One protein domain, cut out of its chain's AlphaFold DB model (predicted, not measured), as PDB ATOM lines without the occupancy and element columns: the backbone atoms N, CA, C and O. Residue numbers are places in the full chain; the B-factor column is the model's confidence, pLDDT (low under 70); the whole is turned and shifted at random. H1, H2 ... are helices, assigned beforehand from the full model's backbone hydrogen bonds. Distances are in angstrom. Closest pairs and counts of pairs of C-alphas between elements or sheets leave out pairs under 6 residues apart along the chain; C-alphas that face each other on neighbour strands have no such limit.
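This is residues 5 to 174 of the 188 residues of an uncharacterized protein of Arthrobacter rhombi (UniProt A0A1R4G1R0). Three rows of helix lie side by side in a long slab: H2 in one outer row, H4 with H5 beyond its end in the middle, and H6 with H7 running back in the other outer row. At one end of the slab a helical hairpin, H9 and H10, is set crosswise with short H3, and H8 lies near that end; H1 is at the far end. The printed part has 170 residues, with ten named helices in order H1 to H10 and no named strand: all helix. It is loose, with a radius of gyration of the C-alphas of 20.5 A, and elongated, spanning 64 by 39 by 32 A.

H1, residues 5 to 11, is close to but not clearly touching H2, residues 13 to 37; the closest C-alphas, of Leu 9 and Tyr 15, are 6.3 A apart. H4, residues 60 to 75, is the hub and touches three helices. It touches H2 at a shallow tilt of 29 degrees, opposite ways, closest at the C-alphas of Ala 33 and Pro 61, 4.7 A. H5, residues 77 to 82, and H6, residues 86 to 96, form a hairpin, closest at the C-alphas of Ser 77 and Arg 89, 5.2 A. H4 touches H6 with residues 70 to 74 alone, opposite ways at a shallow tilt of 1 degree. H4 touches H7, residues 98 to 108, opposite ways at a shallow tilt of 15 degrees, closest at the C-alphas of Met 63 and Val 103, 4.7 A. H8, residues 117 to 124, touches no helix. H9, residues 136 to 144, and H10, residues 149 to 173, form a hairpin at a tilt of 35.1 degrees, only just steep. H10 touches H3, residues 43 to 46, closest at the C-alphas of Ser 43 and Cys 161, 5.2 A. In H4, H5, H6, H8, H9 and H10 every O i to N i+4 pair is within hydrogen-bond range; H1 has 2 of 3, H2 20 of 21 and H7 6 of 7, and H3 is too short for such a pair.

H1 begins at C-alpha 5 (171.230, 171.935, 167.427). H2 is 36.1 A long, H4 22.5 A, H6 15.3 A and H7 16.7 A. H10, 36.6 A, ends at C-alpha 173 (146.047, 192.886, 109.636).

The C-alphas farthest apart, of Asn 5 and Cys 173, are 66.4 A apart. The printed part has no cut. The links H3 to H4 and H8 to H9 are long. Residues 11 to 18, of which 13 to 18 belong to H2, and residues 144 to 149 stand free. The mean pLDDT of the printed part is 87.9; residue 5 and residues 172 to 174 are under 70.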
ATOM      1  N   ASN A   5     172.146 171.108 168.217       69.38
ATOM      2  CA  ASN A   5     171.230 171.935 167.427       69.38
ATOM      3  C   ASN A   5     170.947 171.379 166.015       69.38
ATOM      4  O   ASN A   5     169.824 171.490 165.517       69.38
ATOM      5  N   ASN A   6     171.921 170.728 165.377       73.38
ATOM      6  CA  ASN A   6     171.767 170.163 164.032       73.38
ATOM      7  C   ASN A   6     171.007 168.831 164.057       73.38
ATOM      8  O   ASN A   6     170.310 168.497 163.096       73.38
ATOM      9  N   ALA A   7     171.076 168.090 165.166       73.44
ATOM     10  CA  ALA A   7     170.274 166.885 165.359       73.44
ATOM     11  C   ALA A   7     168.767 167.207 165.412       73.44
ATOM     12  O   ALA A   7     167.966 166.492 164.807       73.44
ATOM     13  N   TYR A   8     168.376 168.326 166.038       78.44
ATOM     14  CA  TYR A   8     166.981 168.785 166.055       78.44
ATOM     15  C   TYR A   8     166.454 169.172 164.666       78.44
ATOM     16  O   TYR A   8     165.291 168.904 164.363       78.44
ATOM     17  N   LEU A   9     167.292 169.752 163.799       78.56
ATOM     18  CA  LEU A   9     166.910 170.082 162.420       78.56
ATOM     19  C   LEU A   9     166.581 168.828 161.600       78.56
ATOM     20  O   LEU A   9     165.565 168.798 160.910       78.56
ATOM     21  N   LEU A  10     167.396 167.776 161.712       81.38
ATOM     22  CA  LEU A  10     167.194 166.523 160.973       81.38
ATOM     23  C   LEU A  10     165.953 165.748 161.433       81.38
ATOM     24  O   LEU A  10     165.341 165.041 160.631       81.38
ATOM     25  N   LEU A  11     165.569 165.888 162.701       85.50
ATOM     26  CA  LEU A  11     164.366 165.272 163.265       85.50
ATOM     27  C   LEU A  11     163.096 166.093 163.000       85.50
ATOM     28  O   LEU A  11     161.991 165.576 163.155       85.50
ATOM     29  N   ASN A  12     163.229 167.357 162.588       87.75
ATOM     30  CA  ASN A  12     162.090 168.224 162.329       87.75
ATOM     31  C   ASN A  12     161.493 167.947 160.933       87.75
ATOM     32  O   ASN A  12     162.132 168.236 159.918       87.75
ATOM     33  N   PRO A  13     160.244 167.458 160.828       89.19
ATOM     34  CA  PRO A  13     159.619 167.193 159.532       89.19
ATOM     35  C   PRO A  13     159.455 168.459 158.674       89.19
ATOM     36  O   PRO A  13     159.492 168.371 157.448       89.19
ATOM     37  N   LEU A  14     159.331 169.645 159.285       89.94
ATOM     38  CA  LEU A  14     159.220 170.912 158.553       89.94
ATOM     39  C   LEU A  14     160.500 171.256 157.787       89.94
ATOM     40  O   LEU A  14     160.413 171.819 156.696       89.94
ATOM     41  N   TYR A  15     161.673 170.878 158.309       86.62
ATOM     42  CA  TYR A  15     162.944 171.062 157.609       86.62
ATOM     43  C   TYR A  15     162.948 170.288 156.285       86.62
ATOM     44  O   TYR A  15     163.265 170.842 155.235       86.62
ATOM     45  N   TRP A  16     162.489 169.036 156.296       88.94
ATOM     46  CA  TRP A  16     162.408 168.210 155.089       88.94
ATOM     47  C   TRP A  16     161.365 168.704 154.089       88.94
ATOM     48  O   TRP A  16     161.613 168.662 152.884       88.94
ATOM     49  N   VAL A  17     160.227 169.221 154.564       92.38
ATOM     50  CA  VAL A  17     159.239 169.884 153.697       92.38
ATOM     51  C   VAL A  17     159.864 171.103 153.019       92.38
ATOM     52  O   VAL A  17     159.740 171.254 151.804       92.38
ATOM     53  N   PHE A  18     160.586 171.937 153.768       89.75
ATOM     54  CA  PHE A  18     161.297 173.088 153.214       89.75
ATOM     55  C   PHE A  18     162.333 172.667 152.160       89.75
ATOM     56  O   PHE A  18     162.309 173.181 151.042       89.75
ATOM     57  N   VAL A  19     163.181 171.677 152.462       89.94
ATOM     58  CA  VAL A  19     164.170 171.141 151.510       89.94
ATOM     59  C   VAL A  19     163.488 170.612 150.246       89.94
ATOM     60  O   VAL A  19     163.924 170.921 149.137       89.94
ATOM     61  N   ALA A  20     162.388 169.866 150.379       92.50
ATOM     62  CA  ALA A  20     161.633 169.357 149.239       92.50
ATOM     63  C   ALA A  20     161.064 170.489 148.367       92.50
ATOM     64  O   ALA A  20     161.157 170.422 147.140       92.50
ATOM     65  N   VAL A  21     160.528 171.551 148.979       93.31
ATOM     66  CA  VAL A  21     160.034 172.740 148.266       93.31
ATOM     67  C   VAL A  21     161.169 173.443 147.522       93.31
ATOM     68  O   VAL A  21     161.013 173.770 146.345       93.31
ATOM     69  N   VAL A  22     162.330 173.626 148.156       90.44
ATOM     70  CA  VAL A  22     163.508 174.235 147.520       90.44
ATOM     71  C   VAL A  22     163.980 173.395 146.330       90.44
ATOM     72  O   VAL A  22     164.174 173.927 145.235       90.44
ATOM     73  N   LEU A  23     164.101 172.075 146.493       92.31
ATOM     74  CA  LEU A  23     164.487 171.171 145.405       92.31
ATOM     75  C   LEU A  23     163.465 171.181 144.263       92.31
ATOM     76  O   LEU A  23     163.849 171.183 143.093       92.31
ATOM     77  N   PHE A  24     162.172 171.251 144.577       92.75
ATOM     78  CA  PHE A  24     161.119 171.389 143.578       92.75
ATOM     79  C   PHE A  24     161.244 172.709 142.799       92.75
ATOM     80  O   PHE A  24     161.185 172.704 141.566       92.75
ATOM     81  N   MET A  25     161.509 173.818 143.495       90.94
ATOM     82  CA  MET A  25     161.765 175.131 142.890       90.94
ATOM     83  C   MET A  25     163.027 175.151 142.017       90.94
ATOM     84  O   MET A  25     163.069 175.898 141.044       90.94
ATOM     85  N   CYS A  26     164.025 174.305 142.289       92.31
ATOM     86  CA  CYS A  26     165.175 174.106 141.397       92.31
ATOM     87  C   CYS A  26     164.797 173.257 140.172       92.31
ATOM     88  O   CYS A  26     165.178 173.542 139.030       92.31
ATOM     89  N   TRP A  27     164.039 172.186 140.401       94.00
ATOM     90  CA  TRP A  27     163.708 171.185 139.394       94.00
ATOM     91  C   TRP A  27     162.816 171.737 138.281       94.00
ATOM     92  O   TRP A  27     163.107 171.540 137.099       94.00
ATOM     93  N   VAL A  28     161.752 172.464 138.630       93.56
ATOM     94  CA  VAL A  28     160.792 173.017 137.662       93.56
ATOM     95  C   VAL A  28     161.475 173.866 136.573       93.56
ATOM     96  O   VAL A  28     161.386 173.480 135.402       93.56
ATOM     97  N   PRO A  29     162.217 174.948 136.879       91.88
ATOM     98  CA  PRO A  29     162.873 175.760 135.855       91.88
ATOM     99  C   PRO A  29     163.952 174.976 135.096       91.88
ATOM    100  O   PRO A  29     164.057 175.127 133.879       91.88
ATOM    101  N   THR A  30     164.671 174.055 135.756       93.00
ATOM    102  CA  THR A  30     165.640 173.164 135.088       93.00
ATOM    103  C   THR A  30     164.960 172.324 134.005       93.00
ATOM    104  O   THR A  30     165.449 172.224 132.878       93.00
ATOM    105  N   THR A  31     163.812 171.714 134.314       92.31
ATOM    106  CA  THR A  31     163.089 170.874 133.350       92.31
ATOM    107  C   THR A  31     162.509 171.681 132.196       92.31
ATOM    108  O   THR A  31     162.565 171.227 131.049       92.31
ATOM    109  N   ILE A  32     161.998 172.883 132.472       90.94
ATOM    110  CA  ILE A  32     161.476 173.802 131.460       90.94
ATOM    111  C   ILE A  32     162.602 174.226 130.514       90.94
ATOM    112  O   ILE A  32     162.503 173.991 129.305       90.94
ATOM    113  N   ALA A  33     163.704 174.747 131.060       92.06
ATOM    114  CA  ALA A  33     164.874 175.156 130.295       92.06
ATOM    115  C   ALA A  33     165.437 173.988 129.479       92.06
ATOM    116  O   ALA A  33     165.650 174.111 128.276       92.06
ATOM    117  N   ARG A  34     165.576 172.801 130.078       92.88
ATOM    118  CA  ARG A  34     166.059 171.604 129.377       92.88
ATOM    119  C   ARG A  34     165.161 171.220 128.206       92.88
ATOM    120  O   ARG A  34     165.669 170.837 127.154       92.88
ATOM    121  N   ARG A  35     163.835 171.265 128.356       91.44
ATOM    122  CA  ARG A  35     162.908 170.929 127.259       91.44
ATOM    123  C   ARG A  35     162.970 171.953 126.130       91.44
ATOM    124  O   ARG A  35     162.981 171.542 124.969       91.44
ATOM    125  N   ALA A  36     163.038 173.233 126.480       91.31
ATOM    126  CA  ALA A  36     163.158 174.338 125.538       91.31
ATOM    127  C   ALA A  36     164.490 174.282 124.773       91.31
ATOM    128  O   ALA A  36     164.498 174.221 123.548       91.31
ATOM    129  N   LEU A  37     165.616 174.193 125.485       90.81
ATOM    130  CA  LEU A  37     166.956 174.189 124.898       90.81
ATOM    131  C   LEU A  37     167.228 172.940 124.050       90.81
ATOM    132  O   LEU A  37     167.897 173.032 123.028       90.81
ATOM    133  N   ASN A  38     166.648 171.784 124.383       90.94
ATOM    134  CA  ASN A  38     166.746 170.590 123.532       90.94
ATOM    135  C   ASN A  38     165.811 170.617 122.307       90.94
ATOM    136  O   ASN A  38     165.738 169.627 121.583       90.94
ATOM    137  N   GLY A  39     165.045 171.692 122.092       86.88
ATOM    138  CA  GLY A  39     164.159 171.829 120.935       86.88
ATOM    139  C   GLY A  39     162.962 170.875 120.952       86.88
ATOM    140  O   GLY A  39     162.338 170.662 119.917       86.88
ATOM    141  N   ARG A  40     162.636 170.284 122.115       87.38
ATOM    142  CA  ARG A  40     161.422 169.462 122.314       87.38
ATOM    143  C   ARG A  40     160.165 170.313 122.470       87.38
ATOM    144  O   ARG A  40     159.057 169.792 122.399       87.38
ATOM    145  N   TRP A  41     160.365 171.578 122.796       89.81
ATOM    146  CA  TRP A  41     159.357 172.610 122.888       89.81
ATOM    147  C   TRP A  41     159.983 173.846 122.251       89.81
ATOM    148  O   TRP A  41     160.999 174.310 122.766       89.81
ATOM    149  N   ARG A  42     159.458 174.316 121.116       92.88
ATOM    150  CA  ARG A  42     159.993 175.468 120.373       92.88
ATOM    151  C   ARG A  42     159.000 176.622 120.275       92.88
ATOM    152  O   ARG A  42     159.436 177.739 120.017       92.88
ATOM    153  N   SER A  43     157.714 176.407 120.587       90.75
ATOM    154  CA  SER A  43     156.699 177.479 120.555       90.75
ATOM    155  C   SER A  43     157.037 178.672 121.448       90.75
ATOM    156  O   SER A  43     156.497 179.758 121.284       90.75
ATOM    157  N   TRP A  44     157.926 178.475 122.417       90.50
ATOM    158  CA  TRP A  44     158.388 179.531 123.298       90.50
ATOM    159  C   TRP A  44     159.119 180.664 122.576       90.50
ATOM    160  O   TRP A  44     159.124 181.791 123.058       90.50
ATOM    161  N   VAL A  45     159.723 180.390 121.421       90.06
ATOM    162  CA  VAL A  45     160.423 181.396 120.615       90.06
ATOM    163  C   VAL A  45     159.460 182.473 120.101       90.06
ATOM    164  O   VAL A  45     159.865 183.619 119.921       90.06
ATOM    165  N   LEU A  46     158.187 182.104 119.937       88.94
ATOM    166  CA  LEU A  46     157.092 182.953 119.465       88.94
ATOM    167  C   LEU A  46     156.347 183.660 120.605       88.94
ATOM    168  O   LEU A  46     155.474 184.486 120.353       88.94
ATOM    169  N   ALA A  47     156.644 183.309 121.860       85.56
ATOM    170  CA  ALA A  47     156.014 183.946 123.007       85.56
ATOM    171  C   ALA A  47     156.358 185.448 123.045       85.56
ATOM    172  O   ALA A  47     157.447 185.835 122.593       85.56
ATOM    173  N   PRO A  48     155.465 186.292 123.596       78.88
ATOM    174  CA  PRO A  48     155.768 187.701 123.790       78.88
ATOM    175  C   PRO A  48     157.054 187.853 124.607       78.88
ATOM    176  O   PRO A  48     157.362 187.034 125.479       78.88
ATOM    177  N   GLY A  49     157.823 188.893 124.285       72.19
ATOM    178  CA  GLY A  49     159.030 189.220 125.037       72.19
ATOM    179  C   GLY A  49     158.696 189.504 126.497       72.19
ATOM    180  O   GLY A  49     157.595 189.954 126.817       72.19
ATOM    181  N   ILE A  50     159.655 189.250 127.382       76.94
ATOM    182  CA  ILE A  50     159.518 189.642 128.786       76.94
ATOM    183  C   ILE A  50     159.497 191.181 128.839       76.94
ATOM    184  O   ILE A  50     160.237 191.815 128.077       76.94
ATOM    185  N   PRO A  51     158.677 191.809 129.706       70.56
ATOM    186  CA  PRO A  51     158.743 193.251 129.925       70.56
ATOM    187  C   PRO A  51     160.194 193.703 130.148       70.56
ATOM    188  O   PRO A  51     160.945 193.037 130.859       70.56
ATOM    189  N   PHE A  52     160.591 194.814 129.522       77.19
ATOM    190  CA  PHE A  52     161.952 195.381 129.579       77.19
ATOM    191  C   PHE A  52     163.058 194.564 128.889       77.19
ATOM    192  O   PHE A  52     164.232 194.926 128.966       77.19
ATOM    193  N   GLN A  53     162.721 193.483 128.185       78.81
ATOM    194  CA  GLN A  53     163.699 192.742 127.399       78.81
ATOM    195  C   GLN A  53     164.092 193.533 126.145       78.81
ATOM    196  O   GLN A  53     163.270 193.774 125.264       78.81
ATOM    197  N   ILE A  54     165.374 193.887 126.052       79.69
ATOM    198  CA  ILE A  54     165.937 194.642 124.921       79.69
ATOM    199  C   ILE A  54     166.189 193.711 123.728       79.69
ATOM    200  O   ILE A  54     166.098 194.118 122.571       79.69
ATOM    201  N   SER A  55     166.490 192.436 123.991       78.75
ATOM    202  CA  SER A  55     166.802 191.481 122.930       78.75
ATOM    203  C   SER A  55     165.621 191.264 121.974       78.75
ATOM    204  O   SER A  55     164.528 190.862 122.379       78.75
ATOM    205  N   ALA A  56     165.881 191.422 120.671       77.38
ATOM    206  CA  ALA A  56     164.913 191.149 119.605       77.38
ATOM    207  C   ALA A  56     164.417 189.690 119.600       77.38
ATOM    208  O   ALA A  56     163.321 189.384 119.127       77.38
ATOM    209  N   ARG A  57     165.207 188.763 120.151       82.44
ATOM    210  CA  ARG A  57     164.864 187.341 120.227       82.44
ATOM    211  C   ARG A  57     164.479 186.950 121.639       82.44
ATOM    212  O   ARG A  57     164.953 187.541 122.601       82.44
ATOM    213  N   ASN A  58     163.606 185.957 121.774       86.56
ATOM    214  CA  ASN A  58     163.246 185.476 123.098       86.56
ATOM    215  C   ASN A  58     164.432 184.701 123.709       86.56
ATOM    216  O   ASN A  58     165.038 183.865 123.045       86.56
ATOM    217  N   THR A  59     164.792 184.986 124.958       87.62
ATOM    218  CA  THR A  59     165.946 184.382 125.654       87.62
ATOM    219  C   THR A  59     165.560 183.798 127.012       87.62
ATOM    220  O   THR A  59     166.412 183.307 127.752       87.62
ATOM    221  N   TRP A  60     164.263 183.766 127.321       87.62
ATOM    222  CA  TRP A  60     163.740 183.293 128.595       87.62
ATOM    223  C   TRP A  60     164.209 181.876 129.023       87.62
ATOM    224  O   TRP A  60     164.408 181.690 130.224       87.62
ATOM    225  N   PRO A  61     164.508 180.871 128.157       90.38
ATOM    226  CA  PRO A  61     164.982 179.581 128.653       90.38
ATOM    227  C   PRO A  61     166.434 179.647 129.127       90.38
ATOM    228  O   PRO A  61     166.824 178.841 129.966       90.38
ATOM    229  N   PHE A  62     167.228 180.592 128.610       90.94
ATOM    230  CA  PHE A  62     168.585 180.851 129.089       90.94
ATOM    231  C   PHE A  62     168.536 181.499 130.472       90.94
ATOM    232  O   PHE A  62     169.250 181.060 131.369       90.94
ATOM    233  N   MET A  63     167.608 182.443 130.681       90.69
ATOM    234  CA  MET A  63     167.335 183.012 132.006       90.69
ATOM    235  C   MET A  63     166.924 181.924 132.998       90.69
ATOM    236  O   MET A  63     167.478 181.862 134.090       90.69
ATOM    237  N   PHE A  64     166.012 181.023 132.616       91.69
ATOM    238  CA  PHE A  64     165.617 179.915 133.487       91.69
ATOM    239  C   PHE A  64     166.749 178.936 133.762       91.69
ATOM    240  O   PHE A  64     166.863 178.468 134.890       91.69
ATOM    241  N   ALA A  65     167.587 178.627 132.772       92.81
ATOM    242  CA  ALA A  65     168.751 177.772 132.982       92.81
ATOM    243  C   ALA A  65     169.726 178.405 133.984       92.81
ATOM    244  O   ALA A  65     170.177 177.735 134.911       92.81
ATOM    245  N   ALA A  66     170.015 179.699 133.830       93.50
ATOM    246  CA  ALA A  66     170.905 180.437 134.714       93.50
ATOM    247  C   ALA A  66     170.320 180.568 136.131       93.50
ATOM    248  O   ALA A  66     170.981 180.195 137.096       93.50
ATOM    249  N   ALA A  67     169.057 180.979 136.261       92.00
ATOM    250  CA  ALA A  67     168.369 181.076 137.548       92.00
ATOM    251  C   ALA A  67     168.280 179.716 138.258       92.00
ATOM    252  O   ALA A  67     168.577 179.616 139.445       92.00
ATOM    253  N   ALA A  68     167.944 178.644 137.531       92.88
ATOM    254  CA  ALA A  68     167.940 177.294 138.086       92.88
ATOM    255  C   ALA A  68     169.334 176.871 138.562       92.88
ATOM    256  O   ALA A  68     169.455 176.242 139.608       92.88
ATOM    257  N   THR A  69     170.383 177.240 137.823       94.75
ATOM    258  CA  THR A  69     171.774 176.968 138.212       94.75
ATOM    259  C   THR A  69     172.133 177.696 139.507       94.75
ATOM    260  O   THR A  69     172.680 177.067 140.405       94.75
ATOM    261  N   SER A  70     171.762 178.975 139.658       93.94
ATOM    262  CA  SER A  70     171.917 179.696 140.932       93.94
ATOM    263  C   SER A  70     171.203 178.977 142.072       93.94
ATOM    264  O   SER A  70     171.805 178.753 143.116       93.94
ATOM    265  N   LEU A  71     169.954 178.549 141.877       92.75
ATOM    266  CA  LEU A  71     169.212 177.825 142.912       92.75
ATOM    267  C   LEU A  71     169.884 176.496 143.290       92.75
ATOM    268  O   LEU A  71     170.030 176.213 144.476       92.75
ATOM    269  N   TRP A  72     170.373 175.720 142.317       94.44
ATOM    270  CA  TRP A  72     171.150 174.501 142.582       94.44
ATOM    271  C   TRP A  72     172.453 174.772 143.335       94.44
ATOM    272  O   TRP A  72     172.861 173.959 144.153       94.44
ATOM    273  N   ILE A  73     173.110 175.903 143.085       93.62
ATOM    274  CA  ILE A  73     174.294 176.293 143.854       93.62
ATOM    275  C   ILE A  73     173.886 176.621 145.290       93.62
ATOM    276  O   ILE A  73     174.516 176.128 146.219       93.62
ATOM    277  N   ALA A  74     172.794 177.366 145.489       90.94
ATOM    278  CA  ALA A  74     172.286 177.664 146.826       90.94
ATOM    279  C   ALA A  74     171.951 176.395 147.624       90.94
ATOM    280  O   ALA A  74     172.194 176.372 148.829       90.94
ATOM    281  N   THR A  75     171.471 175.312 146.999       92.56
ATOM    282  CA  THR A  75     171.197 174.062 147.736       92.56
ATOM    283  C   THR A  75     172.454 173.393 148.289       92.56
ATOM    284  O   THR A  75     172.355 172.672 149.281       92.56
ATOM    285  N   LEU A  76     173.643 173.686 147.747       90.44
ATOM    286  CA  LEU A  76     174.922 173.226 148.308       90.44
ATOM    287  C   LEU A  76     175.239 173.869 149.667       90.44
ATOM    288  O   LEU A  76     176.093 173.363 150.392       90.44
ATOM    289  N   SER A  77     174.544 174.949 150.046       89.81
ATOM    290  CA  SER A  77     174.677 175.550 151.378       89.81
ATOM    291  C   SER A  77     174.011 174.717 152.477       89.81
ATOM    292  O   SER A  77     174.486 174.740 153.607       89.81
ATOM    293  N   LEU A  78     172.990 173.914 152.146       87.19
ATOM    294  CA  LEU A  78     172.265 173.066 153.100       87.19
ATOM    295  C   LEU A  78     173.179 172.054 153.820       87.19
ATOM    296  O   LEU A  78     173.177 172.032 155.050       87.19
ATOM    297  N   PRO A  79     174.003 171.238 153.125       85.94
ATOM    298  CA  PRO A  79     174.940 170.350 153.811       85.94
ATOM    299  C   PRO A  79     176.046 171.116 154.551       85.94
ATOM    300  O   PRO A  79     176.500 170.652 155.591       85.94
ATOM    301  N   ALA A  80     176.470 172.286 154.056       87.06
ATOM    302  CA  ALA A  80     177.472 173.106 154.738       87.06
ATOM    303  C   ALA A  80     176.944 173.650 156.077       87.06
ATOM    304  O   ALA A  80     177.677 173.661 157.061       87.06
ATOM    305  N   GLU A  81     175.671 174.040 156.129       84.50
ATOM    306  CA  GLU A  81     174.988 174.470 157.348       84.50
ATOM    307  C   GLU A  81     174.848 173.318 158.353       84.50
ATOM    308  O   GLU A  81     175.223 173.465 159.514       84.50
ATOM    309  N   LEU A  82     174.439 172.131 157.891       83.12
ATOM    310  CA  LEU A  82     174.341 170.930 158.735       83.12
ATOM    311  C   LEU A  82     175.689 170.491 159.334       83.12
ATOM    312  O   LEU A  82     175.724 169.900 160.414       83.12
ATOM    313  N   LEU A  83     176.797 170.757 158.640       85.31
ATOM    314  CA  LEU A  83     178.151 170.407 159.082       85.31
ATOM    315  C   LEU A  83     178.869 171.549 159.821       85.31
ATOM    316  O   LEU A  83     179.997 171.355 160.273       85.31
ATOM    317  N   GLY A  84     178.247 172.728 159.945       82.44
ATOM    318  CA  GLY A  84     178.860 173.906 160.568       82.44
ATOM    319  C   GLY A  84     180.031 174.499 159.768       82.44
ATOM    320  O   GLY A  84     180.915 175.142 160.330       82.44
ATOM    321  N   TRP A  85     180.086 174.268 158.454       89.69
ATOM    322  CA  TRP A  85     181.181 174.708 157.584       89.69
ATOM    323  C   TRP A  85     180.951 176.119 157.039       89.69
ATOM    324  O   TRP A  85     180.610 176.317 155.869       89.69
ATOM    325  N   GLU A  86     181.200 177.118 157.883       88.81
ATOM    326  CA  GLU A  86     180.930 178.524 157.564       88.81
ATOM    327  C   GLU A  86     181.663 179.017 156.306       88.81
ATOM    328  O   GLU A  86     181.071 179.654 155.436       88.81
ATOM    329  N   GLN A  87     182.940 178.661 156.142       89.75
ATOM    330  CA  GLN A  87     183.733 179.091 154.985       89.75
ATOM    331  C   GLN A  87     183.200 178.518 153.661       89.75
ATOM    332  O   GLN A  87     183.230 179.192 152.626       89.75
ATOM    333  N   VAL A  88     182.658 177.296 153.687       88.50
ATOM    334  CA  VAL A  88     182.020 176.677 152.517       88.50
ATOM    335  C   VAL A  88     180.709 177.390 152.210       88.50
ATOM    336  O   VAL A  88     180.463 177.731 151.056       88.50
ATOM    337  N   ARG A  89     179.906 177.693 153.237       89.00
ATOM    338  CA  ARG A  89     178.651 178.439 153.094       89.00
ATOM    339  C   ARG A  89     178.875 179.795 152.423       89.00
ATOM    340  O   ARG A  89     178.216 180.094 151.430       89.00
ATOM    341  N   VAL A  90     179.838 180.583 152.904       90.69
ATOM    342  CA  VAL A  90     180.199 181.883 152.307       90.69
ATOM    343  C   VAL A  90     180.634 181.722 150.846       90.69
ATOM    344  O   VAL A  90     180.185 182.471 149.979       90.69
ATOM    345  N   SER A  91     181.454 180.711 150.548       91.94
ATOM    346  CA  SER A  91     181.924 180.445 149.179       91.94
ATOM    347  C   SER A  91     180.774 180.085 148.228       91.94
ATOM    348  O   SER A  91     180.731 180.565 147.095       91.94
ATOM    349  N   VAL A  92     179.810 179.286 148.698       92.19
ATOM    350  CA  VAL A  92     178.599 178.926 147.945       92.19
ATOM    351  C   VAL A  92     177.769 180.166 147.618       92.19
ATOM    352  O   VAL A  92     177.344 180.327 146.474       92.19
ATOM    353  N   TRP A  93     177.579 181.072 148.581       90.44
ATOM    354  CA  TRP A  93     176.859 182.326 148.347       90.44
ATOM    355  C   TRP A  93     177.592 183.259 147.380       90.44
ATOM    356  O   TRP A  93     176.943 183.910 146.568       90.44
ATOM    357  N   GLY A  94     178.926 183.281 147.383       91.38
ATOM    358  CA  GLY A  94     179.693 183.974 146.345       91.38
ATOM    359  C   GLY A  94     179.414 183.410 144.947       91.38
ATOM    360  O   GLY A  94     179.124 184.153 144.009       91.38
ATOM    361  N   LEU A  95     179.426 182.080 144.811       92.88
ATOM    362  CA  LEU A  95     179.169 181.401 143.539       92.88
ATOM    363  C   LEU A  95     177.704 181.525 143.079       92.88
ATOM    364  O   LEU A  95     177.440 181.583 141.879       92.88
ATOM    365  N   PHE A  96     176.754 181.623 144.012       93.12
ATOM    366  CA  PHE A  96     175.324 181.801 143.741       93.12
ATOM    367  C   PHE A  96     175.030 183.009 142.843       93.12
ATOM    368  O   PHE A  96     174.116 182.946 142.015       93.12
ATOM    369  N   PHE A  97     175.806 184.089 142.972       91.69
ATOM    370  CA  PHE A  97     175.628 185.306 142.179       91.69
ATOM    371  C   PHE A  97     176.186 185.204 140.756       91.69
ATOM    372  O   PHE A  97     175.770 185.964 139.884       91.69
ATOM    373  N   VAL A  98     177.074 184.248 140.471       94.00
ATOM    374  CA  VAL A  98     177.705 184.131 139.148       94.00
ATOM    375  C   VAL A  98     176.676 183.858 138.037       94.00
ATOM    376  O   VAL A  98     176.689 184.583 137.039       94.00
ATOM    377  N   PRO A  99     175.725 182.909 138.169       94.44
ATOM    378  CA  PRO A  99     174.717 182.700 137.131       94.44
ATOM    379  C   PRO A  99     173.764 183.891 136.933       94.44
ATOM    380  O   PRO A  99     173.242 184.064 135.833       94.44
ATOM    381  N   TRP A 100     173.576 184.769 137.927       92.12
ATOM    382  CA  TRP A 100     172.746 185.973 137.767       92.12
ATOM    383  C   TRP A 100     173.297 186.943 136.719       92.12
ATOM    384  O   TRP A 100     172.516 187.589 136.019       92.12
ATOM    385  N   VAL A 101     174.617 186.978 136.517       92.44
ATOM    386  CA  VAL A 101     175.234 187.743 135.421       92.44
ATOM    387  C   VAL A 101     174.710 187.260 134.063       92.44
ATOM    388  O   VAL A 101     174.406 188.071 133.192       92.44
ATOM    389  N   PHE A 102     174.513 185.949 133.893       92.12
ATOM    390  CA  PHE A 102     173.956 185.377 132.666       92.12
ATOM    391  C   PHE A 102     172.457 185.644 132.511       92.12
ATOM    392  O   PHE A 102     171.977 185.753 131.381       92.12
ATOM    393  N   VAL A 103     171.714 185.786 133.613       90.56
ATOM    394  CA  VAL A 103     170.316 186.244 133.570       90.56
ATOM    395  C   VAL A 103     170.261 187.666 133.017       90.56
ATOM    396  O   VAL A 103     169.563 187.902 132.033       90.56
ATOM    397  N   ILE A 104     171.049 188.589 133.580       89.88
ATOM    398  CA  ILE A 104     171.120 189.989 133.128       89.88
ATOM    399  C   ILE A 104     171.583 190.058 131.669       89.88
ATOM    400  O   ILE A 104     170.961 190.731 130.849       89.88
ATOM    401  N   LEU A 105     172.626 189.303 131.316       89.62
ATOM    402  CA  LEU A 105     173.103 189.212 129.940       89.62
ATOM    403  C   LEU A 105     171.983 188.737 129.004       89.62
ATOM    404  O   LEU A 105     171.761 189.345 127.966       89.62
ATOM    405  N   SER A 106     171.201 187.728 129.404       87.38
ATOM    406  CA  SER A 106     170.065 187.235 128.615       87.38
ATOM    407  C   SER A 106     168.988 188.296 128.367       87.38
ATOM    408  O   SER A 106     168.336 188.232 127.325       87.38
ATOM    409  N   PHE A 107     168.784 189.262 129.273       85.12
ATOM    410  CA  PHE A 107     167.822 190.359 129.074       85.12
ATOM    411  C   PHE A 107     168.255 191.302 127.951       85.12
ATOM    412  O   PHE A 107     167.431 191.701 127.120       85.12
ATOM    413  N   ALA A 108     169.546 191.635 127.917       85.81
ATOM    414  CA  ALA A 108     170.109 192.533 126.922       85.81
ATOM    415  C   ALA A 108     170.359 191.810 125.591       85.81
ATOM    416  O   ALA A 108     169.842 192.202 124.545       85.81
ATOM    417  N   TRP A 109     171.146 190.736 125.626       85.25
ATOM    418  CA  TRP A 109     171.639 190.047 124.443       85.25
ATOM    419  C   TRP A 109     172.240 188.678 124.791       85.25
ATOM    420  O   TRP A 109     173.141 188.576 125.616       85.25
ATOM    421  N   TRP A 110     171.796 187.620 124.104       85.44
ATOM    422  CA  TRP A 110     172.414 186.297 124.213       85.44
ATOM    423  C   TRP A 110     173.165 185.930 122.926       85.44
ATOM    424  O   TRP A 110     172.558 185.952 121.846       85.44
ATOM    425  N   PRO A 111     174.451 185.541 123.000       85.25
ATOM    426  CA  PRO A 111     175.210 185.149 121.821       85.25
ATOM    427  C   PRO A 111     174.672 183.837 121.234       85.25
ATOM    428  O   PRO A 111     174.549 182.817 121.916       85.25
ATOM    429  N   LEU A 112     174.393 183.830 119.928       84.19
ATOM    430  CA  LEU A 112     173.889 182.645 119.218       84.19
ATOM    431  C   LEU A 112     174.855 181.459 119.268       84.19
ATOM    432  O   LEU A 112     174.431 180.310 119.173       84.19
ATOM    433  N   GLN A 113     176.150 181.715 119.418       86.75
ATOM    434  CA  GLN A 113     177.185 180.690 119.499       86.75
ATOM    435  C   GLN A 113     177.023 179.813 120.748       86.75
ATOM    436  O   GLN A 113     177.343 178.630 120.687       86.75
ATOM    437  N   LEU A 114     176.478 180.366 121.839       86.06
ATOM    438  CA  LEU A 114     176.191 179.638 123.081       86.06
ATOM    439  C   LEU A 114     174.794 178.999 123.084       86.06
ATOM    440  O   LEU A 114     174.374 178.417 124.082       86.06
ATOM    441  N   SER A 115     174.042 179.133 121.991       89.25
ATOM    442  CA  SER A 115     172.697 178.581 121.883       89.25
ATOM    443  C   SER A 115     172.695 177.157 121.304       89.25
ATOM    444  O   SER A 115     173.626 176.763 120.594       89.25
ATOM    445  N   PRO A 116     171.650 176.357 121.578       90.81
ATOM    446  CA  PRO A 116     171.510 175.022 121.012       90.81
ATOM    447  C   PRO A 116     171.508 175.034 119.480       90.81
ATOM    448  O   PRO A 116     171.019 175.977 118.858       90.81
ATOM    449  N   ARG A 117     171.972 173.937 118.867       91.69
ATOM    450  CA  ARG A 117     172.120 173.811 117.402       91.69
ATOM    451  C   ARG A 117     170.864 174.209 116.618       91.69
ATOM    452  O   ARG A 117     170.988 174.928 115.634       91.69
ATOM    453  N   TRP A 118     169.682 173.784 117.064       91.69
ATOM    454  CA  TRP A 118     168.416 174.107 116.392       91.69
ATOM    455  C   TRP A 118     168.113 175.613 116.432       91.69
ATOM    456  O   TRP A 118     167.739 176.189 115.418       91.69
ATOM    457  N   TYR A 119     168.335 176.267 117.577       91.31
ATOM    458  CA  TYR A 119     168.055 177.693 117.758       91.31
ATOM    459  C   TYR A 119     169.057 178.547 116.988       91.31
ATOM    460  O   TYR A 119     168.688 179.539 116.364       91.31
ATOM    461  N   LYS A 120     170.324 178.116 116.975       92.12
ATOM    462  CA  LYS A 120     171.368 178.714 116.146       92.12
ATOM    463  C   LYS A 120     171.015 178.617 114.662       92.12
ATOM    464  O   LYS A 120     171.058 179.637 113.988       92.12
ATOM    465  N   SER A 121     170.657 177.426 114.176       90.81
ATOM    466  CA  SER A 121     170.266 177.205 112.777       90.81
ATOM    467  C   SER A 121     169.087 178.093 112.394       90.81
ATOM    468  O   SER A 121     169.205 178.870 111.456       90.81
ATOM    469  N   TRP A 122     168.010 178.063 113.177       91.31
ATOM    470  CA  TRP A 122     166.839 178.906 112.959       91.31
ATOM    471  C   TRP A 122     167.187 180.404 112.953       91.31
ATOM    472  O   TRP A 122     166.817 181.132 112.036       91.31
ATOM    473  N   GLY A 123     167.970 180.870 113.930       88.62
ATOM    474  CA  GLY A 123     168.398 182.267 114.009       88.62
ATOM    475  C   GLY A 123     169.347 182.696 112.883       88.62
ATOM    476  O   GLY A 123     169.370 183.875 112.534       88.62
ATOM    477  N   GLN A 124     170.131 181.776 112.314       89.69
ATOM    478  CA  GLN A 124     170.989 182.028 111.149       89.69
ATOM    479  C   GLN A 124     170.187 182.090 109.844       89.69
ATOM    480  O   GLN A 124     170.545 182.857 108.959       89.69
ATOM    481  N   SER A 125     169.072 181.364 109.757       86.56
ATOM    482  CA  SER A 125     168.117 181.415 108.641       86.56
ATOM    483  C   SER A 125     167.221 182.664 108.644       86.56
ATOM    484  O   SER A 125     166.230 182.701 107.924       86.56
ATOM    485  N   GLY A 126     167.525 183.673 109.470       84.38
ATOM    486  CA  GLY A 126     166.691 184.870 109.618       84.38
ATOM    487  C   GLY A 126     165.546 184.722 110.622       84.38
ATOM    488  O   GLY A 126     164.643 185.547 110.628       84.38
ATOM    489  N   GLY A 127     165.580 183.709 111.494       84.56
ATOM    490  CA  GLY A 127     164.536 183.456 112.483       84.56
ATOM    491  C   GLY A 127     164.214 184.659 113.383       84.56
ATOM    492  O   GLY A 127     165.085 185.181 114.099       84.56
ATOM    493  N   THR A 128     162.943 185.065 113.368       84.62
ATOM    494  CA  THR A 128     162.320 186.099 114.212       84.62
ATOM    495  C   THR A 128     161.071 185.556 114.916       84.62
ATOM    496  O   THR A 128     160.569 184.486 114.577       84.62
ATOM    497  N   ARG A 129     160.500 186.306 115.866       84.00
ATOM    498  CA  ARG A 129     159.273 185.901 116.586       84.00
ATOM    499  C   ARG A 129     158.039 185.693 115.685       84.00
ATOM    500  O   ARG A 129     157.059 185.161 116.182       84.00
ATOM    501  N   GLN A 130     158.112 186.075 114.407       83.94
ATOM    502  CA  GLN A 130     157.077 185.895 113.378       83.94
ATOM    503  C   GLN A 130     157.396 184.743 112.402       83.94
ATOM    504  O   GLN A 130     156.714 184.556 111.401       83.94
ATOM    505  N   THR A 131     158.453 183.966 112.651       86.69
ATOM    506  CA  THR A 131     158.867 182.859 111.772       86.69
ATOM    507  C   THR A 131     158.760 181.524 112.487       86.69
ATOM    508  O   THR A 131     159.104 181.408 113.664       86.69
ATOM    509  N   ASN A 132     158.327 180.486 111.771       89.75
ATOM    510  CA  ASN A 132     158.185 179.152 112.343       89.75
ATOM    511  C   ASN A 132     159.560 178.583 112.767       89.75
ATOM    512  O   ASN A 132     160.475 178.531 111.944       89.75
ATOM    513  N   PRO A 133     159.734 178.142 114.030       92.06
ATOM    514  CA  PRO A 133     160.981 177.538 114.500       92.06
ATOM    515  C   PRO A 133     161.180 176.079 114.059       92.06
ATOM    516  O   PRO A 133     162.170 175.455 114.450       92.06
ATOM    517  N   TRP A 134     160.237 175.519 113.303       91.88
ATOM    518  CA  TRP A 134     160.325 174.202 112.677       91.88
ATOM    519  C   TRP A 134     160.464 174.361 111.165       91.88
ATOM    520  O   TRP A 134     159.650 175.043 110.547       91.88
ATOM    521  N   THR A 135     161.469 173.720 110.568       89.25
ATOM    522  CA  THR A 135     161.590 173.678 109.103       89.25
ATOM    523  C   THR A 135     160.646 172.636 108.504       89.25
ATOM    524  O   THR A 135     160.274 171.669 109.174       89.25
ATOM    525  N   GLU A 136     160.282 172.785 107.228       88.62
ATOM    526  CA  GLU A 136     159.443 171.801 106.522       88.62
ATOM    527  C   GLU A 136     160.053 170.390 106.550       88.62
ATOM    528  O   GLU A 136     159.357 169.406 106.811       88.62
ATOM    529  N   ASP A 137     161.377 170.292 106.400       88.88
ATOM    530  CA  ASP A 137     162.103 169.025 106.502       88.88
ATOM    531  C   ASP A 137     161.988 168.401 107.900       88.88
ATOM    532  O   ASP A 137     161.778 167.191 108.033       88.88
ATOM    533  N   GLU A 138     162.073 169.211 108.961       90.62
ATOM    534  CA  GLU A 138     161.883 168.741 110.334       90.62
ATOM    535  C   GLU A 138     160.438 168.292 110.579       90.62
ATOM    536  O   GLU A 138     160.213 167.264 111.222       90.62
ATOM    537  N   ILE A 139     159.452 169.017 110.046       90.56
ATOM    538  CA  ILE A 139     158.035 168.653 110.146       90.56
ATOM    539  C   ILE A 139     157.794 167.316 109.437       90.56
ATOM    540  O   ILE A 139     157.163 166.417 110.007       90.56
ATOM    541  N   ALA A 140     158.330 167.141 108.228       91.56
ATOM    542  CA  ALA A 140     158.248 165.894 107.479       91.56
ATOM    543  C   ALA A 140     158.929 164.738 108.226       91.56
ATOM    544  O   ALA A 140     158.352 163.652 108.340       91.56
ATOM    545  N   ALA A 141     160.113 164.968 108.800       90.75
ATOM    546  CA  ALA A 141     160.822 163.980 109.606       90.75
ATOM    547  C   ALA A 141     159.998 163.547 110.831       90.75
ATOM    548  O   ALA A 141     159.817 162.351 111.057       90.75
ATOM    549  N   VAL A 142     159.411 164.495 111.571       90.38
ATOM    550  CA  VAL A 142     158.552 164.198 112.732       90.38
ATOM    551  C   VAL A 142     157.304 163.415 112.320       90.38
ATOM    552  O   VAL A 142     156.885 162.505 113.038       90.38
ATOM    553  N   ARG A 143     156.706 163.710 111.161       90.00
ATOM    554  CA  ARG A 143     155.551 162.952 110.645       90.00
ATOM    555  C   ARG A 143     155.912 161.502 110.305       90.00
ATOM    556  O   ARG A 143     155.089 160.617 110.556       90.00
ATOM    557  N   ARG A 144     157.130 161.258 109.805       90.88
ATOM    558  CA  ARG A 144     157.659 159.927 109.450       90.88
ATOM    559  C   ARG A 144     158.128 159.096 110.652       90.88
ATOM    560  O   ARG A 144     158.249 157.883 110.515       90.88
ATOM    561  N   GLU A 145     158.370 159.700 111.822       89.75
ATOM    562  CA  GLU A 145     158.720 158.956 113.045       89.75
ATOM    563  C   GLU A 145     157.641 157.910 113.399       89.75
ATOM    564  O   GLU A 145     156.439 158.128 113.201       89.75
ATOM    565  N   VAL A 146     158.053 156.780 113.987       88.38
ATOM    566  CA  VAL A 146     157.126 155.770 114.527       88.38
ATOM    567  C   VAL A 146     156.220 156.415 115.580       88.38
ATOM    568  O   VAL A 146     156.658 157.254 116.378       88.38
ATOM    569  N   ASN A 147     154.937 156.036 115.584       85.56
ATOM    570  CA  ASN A 147     153.960 156.582 116.521       85.56
ATOM    571  C   ASN A 147     154.415 156.368 117.971       85.56
ATOM    572  O   ASN A 147     154.508 155.249 118.467       85.56
ATOM    573  N   SER A 148     154.711 157.476 118.647       91.12
ATOM    574  CA  SER A 148     155.205 157.507 120.020       91.12
ATOM    575  C   SER A 148     154.642 158.718 120.763       91.12
ATOM    576  O   SER A 148     154.260 159.726 120.159       91.12
ATOM    577  N   LYS A 149     154.652 158.671 122.102       88.94
ATOM    578  CA  LYS A 149     154.281 159.830 122.938       88.94
ATOM    579  C   LYS A 149     155.140 161.063 122.622       88.94
ATOM    580  O   LYS A 149     154.666 162.191 122.735       88.94
ATOM    581  N   THR A 150     156.399 160.860 122.231       86.38
ATOM    582  CA  THR A 150     157.322 161.939 121.853       86.38
ATOM    583  C   THR A 150     156.906 162.589 120.537       86.38
ATOM    584  O   THR A 150     156.828 163.815 120.484       86.38
ATOM    585  N   LYS A 151     156.556 161.787 119.522       89.12
ATOM    586  CA  LYS A 151     156.021 162.275 118.244       89.12
ATOM    587  C   LYS A 151     154.776 163.134 118.457       89.12
ATOM    588  O   LYS A 151     154.734 164.270 117.997       89.12
ATOM    589  N   GLY A 152     153.805 162.640 119.231       89.62
ATOM    590  CA  GLY A 152     152.575 163.386 119.527       89.62
ATOM    591  C   GLY A 152     152.839 164.742 120.193       89.62
ATOM    592  O   GLY A 152     152.230 165.744 119.830       89.62
ATOM    593  N   LYS A 153     153.808 164.811 121.117       90.06
ATOM    594  CA  LYS A 153     154.216 166.077 121.753       90.06
ATOM    595  C   LYS A 153     154.859 167.055 120.766       90.06
ATOM    596  O   LYS A 153     154.549 168.239 120.840       90.06
ATOM    597  N   LYS A 154     155.724 166.578 119.862       89.31
ATOM    598  CA  LYS A 154     156.339 167.421 118.821       89.31
ATOM    599  C   LYS A 154     155.293 167.942 117.835       89.31
ATOM    600  O   LYS A 154     155.279 169.130 117.553       89.31
ATOM    601  N   LEU A 155     154.376 167.089 117.372       92.31
ATOM    602  CA  LEU A 155     153.288 167.499 116.475       92.31
ATOM    603  C   LEU A 155     152.372 168.545 117.120       92.31
ATOM    604  O   LEU A 155     152.017 169.524 116.470       92.31
ATOM    605  N   LYS A 156     152.051 168.387 118.411       93.06
ATOM    606  CA  LYS A 156     151.295 169.396 119.164       93.06
ATOM    607  C   LYS A 156     152.041 170.732 119.250       93.06
ATOM    608  O   LYS A 156     151.416 171.779 119.159       93.06
ATOM    609  N   ASP A 157     153.362 170.703 119.429       92.94
ATOM    610  CA  ASP A 157     154.184 171.919 119.441       92.94
ATOM    611  C   ASP A 157     154.238 172.601 118.068       92.94
ATOM    612  O   ASP A 157     154.083 173.816 117.996       92.94
ATOM    613  N   ILE A 158     154.391 171.828 116.988       92.50
ATOM    614  CA  ILE A 158     154.349 172.331 115.606       92.50
ATOM    615  C   ILE A 158     153.008 173.024 115.339       92.50
ATOM    616  O   ILE A 158     152.989 174.164 114.886       92.50
ATOM    617  N   HIS A 159     151.895 172.368 115.680       92.38
ATOM    618  CA  HIS A 159     150.562 172.939 115.502       92.38
ATOM    619  C   HIS A 159     150.373 174.231 116.310       92.38
ATOM    620  O   HIS A 159     149.922 175.241 115.778       92.38
ATOM    621  N   ARG A 160     150.832 174.244 117.567       91.25
ATOM    622  CA  ARG A 160     150.803 175.448 118.402       91.25
ATOM    623  C   ARG A 160     151.615 176.596 117.799       91.25
ATOM    624  O   ARG A 160     151.218 177.748 117.920       91.25
ATOM    625  N   CYS A 161     152.756 176.309 117.169       91.69
ATOM    626  CA  CYS A 161     153.538 177.338 116.483       91.69
ATOM    627  C   CYS A 161     152.751 177.951 115.320       91.69
ATOM    628  O   CYS A 161     152.725 179.171 115.208       91.69
ATOM    629  N   SER A 162     152.073 177.133 114.502       89.56
ATOM    630  CA  SER A 162     151.223 177.653 113.422       89.56
ATOM    631  C   SER A 162     150.058 178.494 113.946       89.56
ATOM    632  O   SER A 162     149.833 179.579 113.427       89.56
ATOM    633  N   GLU A 163     149.369 178.055 115.005       89.62
ATOM    634  CA  GLU A 163     148.264 178.817 115.611       89.62
ATOM    635  C   GLU A 163     148.723 180.196 116.104       89.62
ATOM    636  O   GLU A 163     148.060 181.195 115.842       89.62
ATOM    637  N   ILE A 164     149.875 180.264 116.785       88.50
ATOM    638  CA  ILE A 164     150.431 181.532 117.280       88.50
ATOM    639  C   ILE A 164     150.767 182.471 116.116       88.50
ATOM    640  O   ILE A 164     150.464 183.657 116.193       88.50
ATOM    641  N   LEU A 165     151.376 181.957 115.046       88.75
ATOM    642  CA  LEU A 165     151.755 182.765 113.883       88.75
ATOM    643  C   LEU A 165     150.538 183.296 113.118       88.75
ATOM    644  O   LEU A 165     150.528 184.463 112.729       88.75
ATOM    645  N   HIS A 166     149.505 182.468 112.939       87.19
ATOM    646  CA  HIS A 166     148.241 182.910 112.349       87.19
ATOM    647  C   HIS A 166     147.601 184.017 113.188       87.19
ATOM    648  O   HIS A 166     147.310 185.082 112.658       87.19
ATOM    649  N   ALA A 167     147.507 183.828 114.508       85.94
ATOM    650  CA  ALA A 167     146.959 184.844 115.404       85.94
ATOM    651  C   ALA A 167     147.759 186.162 115.386       85.94
ATOM    652  O   ALA A 167     147.178 187.237 115.503       85.94
ATOM    653  N   GLN A 168     149.088 186.098 115.236       84.06
ATOM    654  CA  GLN A 168     149.931 187.290 115.081       84.06
ATOM    655  C   GLN A 168     149.671 188.005 113.750       84.06
ATOM    656  O   GLN A 168     149.581 189.226 113.731       84.06
ATOM    657  N   THR A 169     149.499 187.250 112.662       81.69
ATOM    658  CA  THR A 169     149.200 187.812 111.336       81.69
ATOM    659  C   THR A 169     147.831 188.493 111.328       81.69
ATOM    660  O   THR A 169     147.710 189.618 110.851       81.69
ATOM    661  N   ASP A 170     146.819 187.863 111.927       78.75
ATOM    662  CA  ASP A 170     145.473 188.434 112.038       78.75
ATOM    663  C   ASP A 170     145.470 189.725 112.878       78.75
ATOM    664  O   ASP A 170     144.790 190.694 112.537       78.75
ATOM    665  N   ALA A 171     146.268 189.771 113.951       75.75
ATOM    666  CA  ALA A 171     146.430 190.966 114.780       75.75
ATOM    667  C   ALA A 171     147.155 192.112 114.048       75.75
ATOM    668  O   ALA A 171     146.812 193.279 114.252       75.75
ATOM    669  N   ASP A 172     148.121 191.796 113.183       66.94
ATOM    670  CA  ASP A 172     148.816 192.789 112.359       66.94
ATOM    671  C   ASP A 172     147.898 193.321 111.234       66.94
ATOM    672  O   ASP A 172     147.892 194.523 110.963       66.94
ATOM    673  N   CYS A 173     147.044 192.477 110.638       61.19
ATOM    674  CA  CYS A 173     146.047 192.886 109.636       61.19
ATOM    675  C   CYS A 173     144.866 193.681 110.222       61.19
ATOM    676  O   CYS A 173     144.290 194.520 109.534       61.19
ATOM    677  N   GLY A 174     144.505 193.455 111.488       56.78
ATOM    678  CA  GLY A 174     143.449 194.208 112.178       56.78
ATOM    679  C   GLY A 174     143.850 195.626 112.608       56.78
ATOM    680  O   GLY A 174     142.984 196.400 113.010       56.78
TER     681      GLY A 174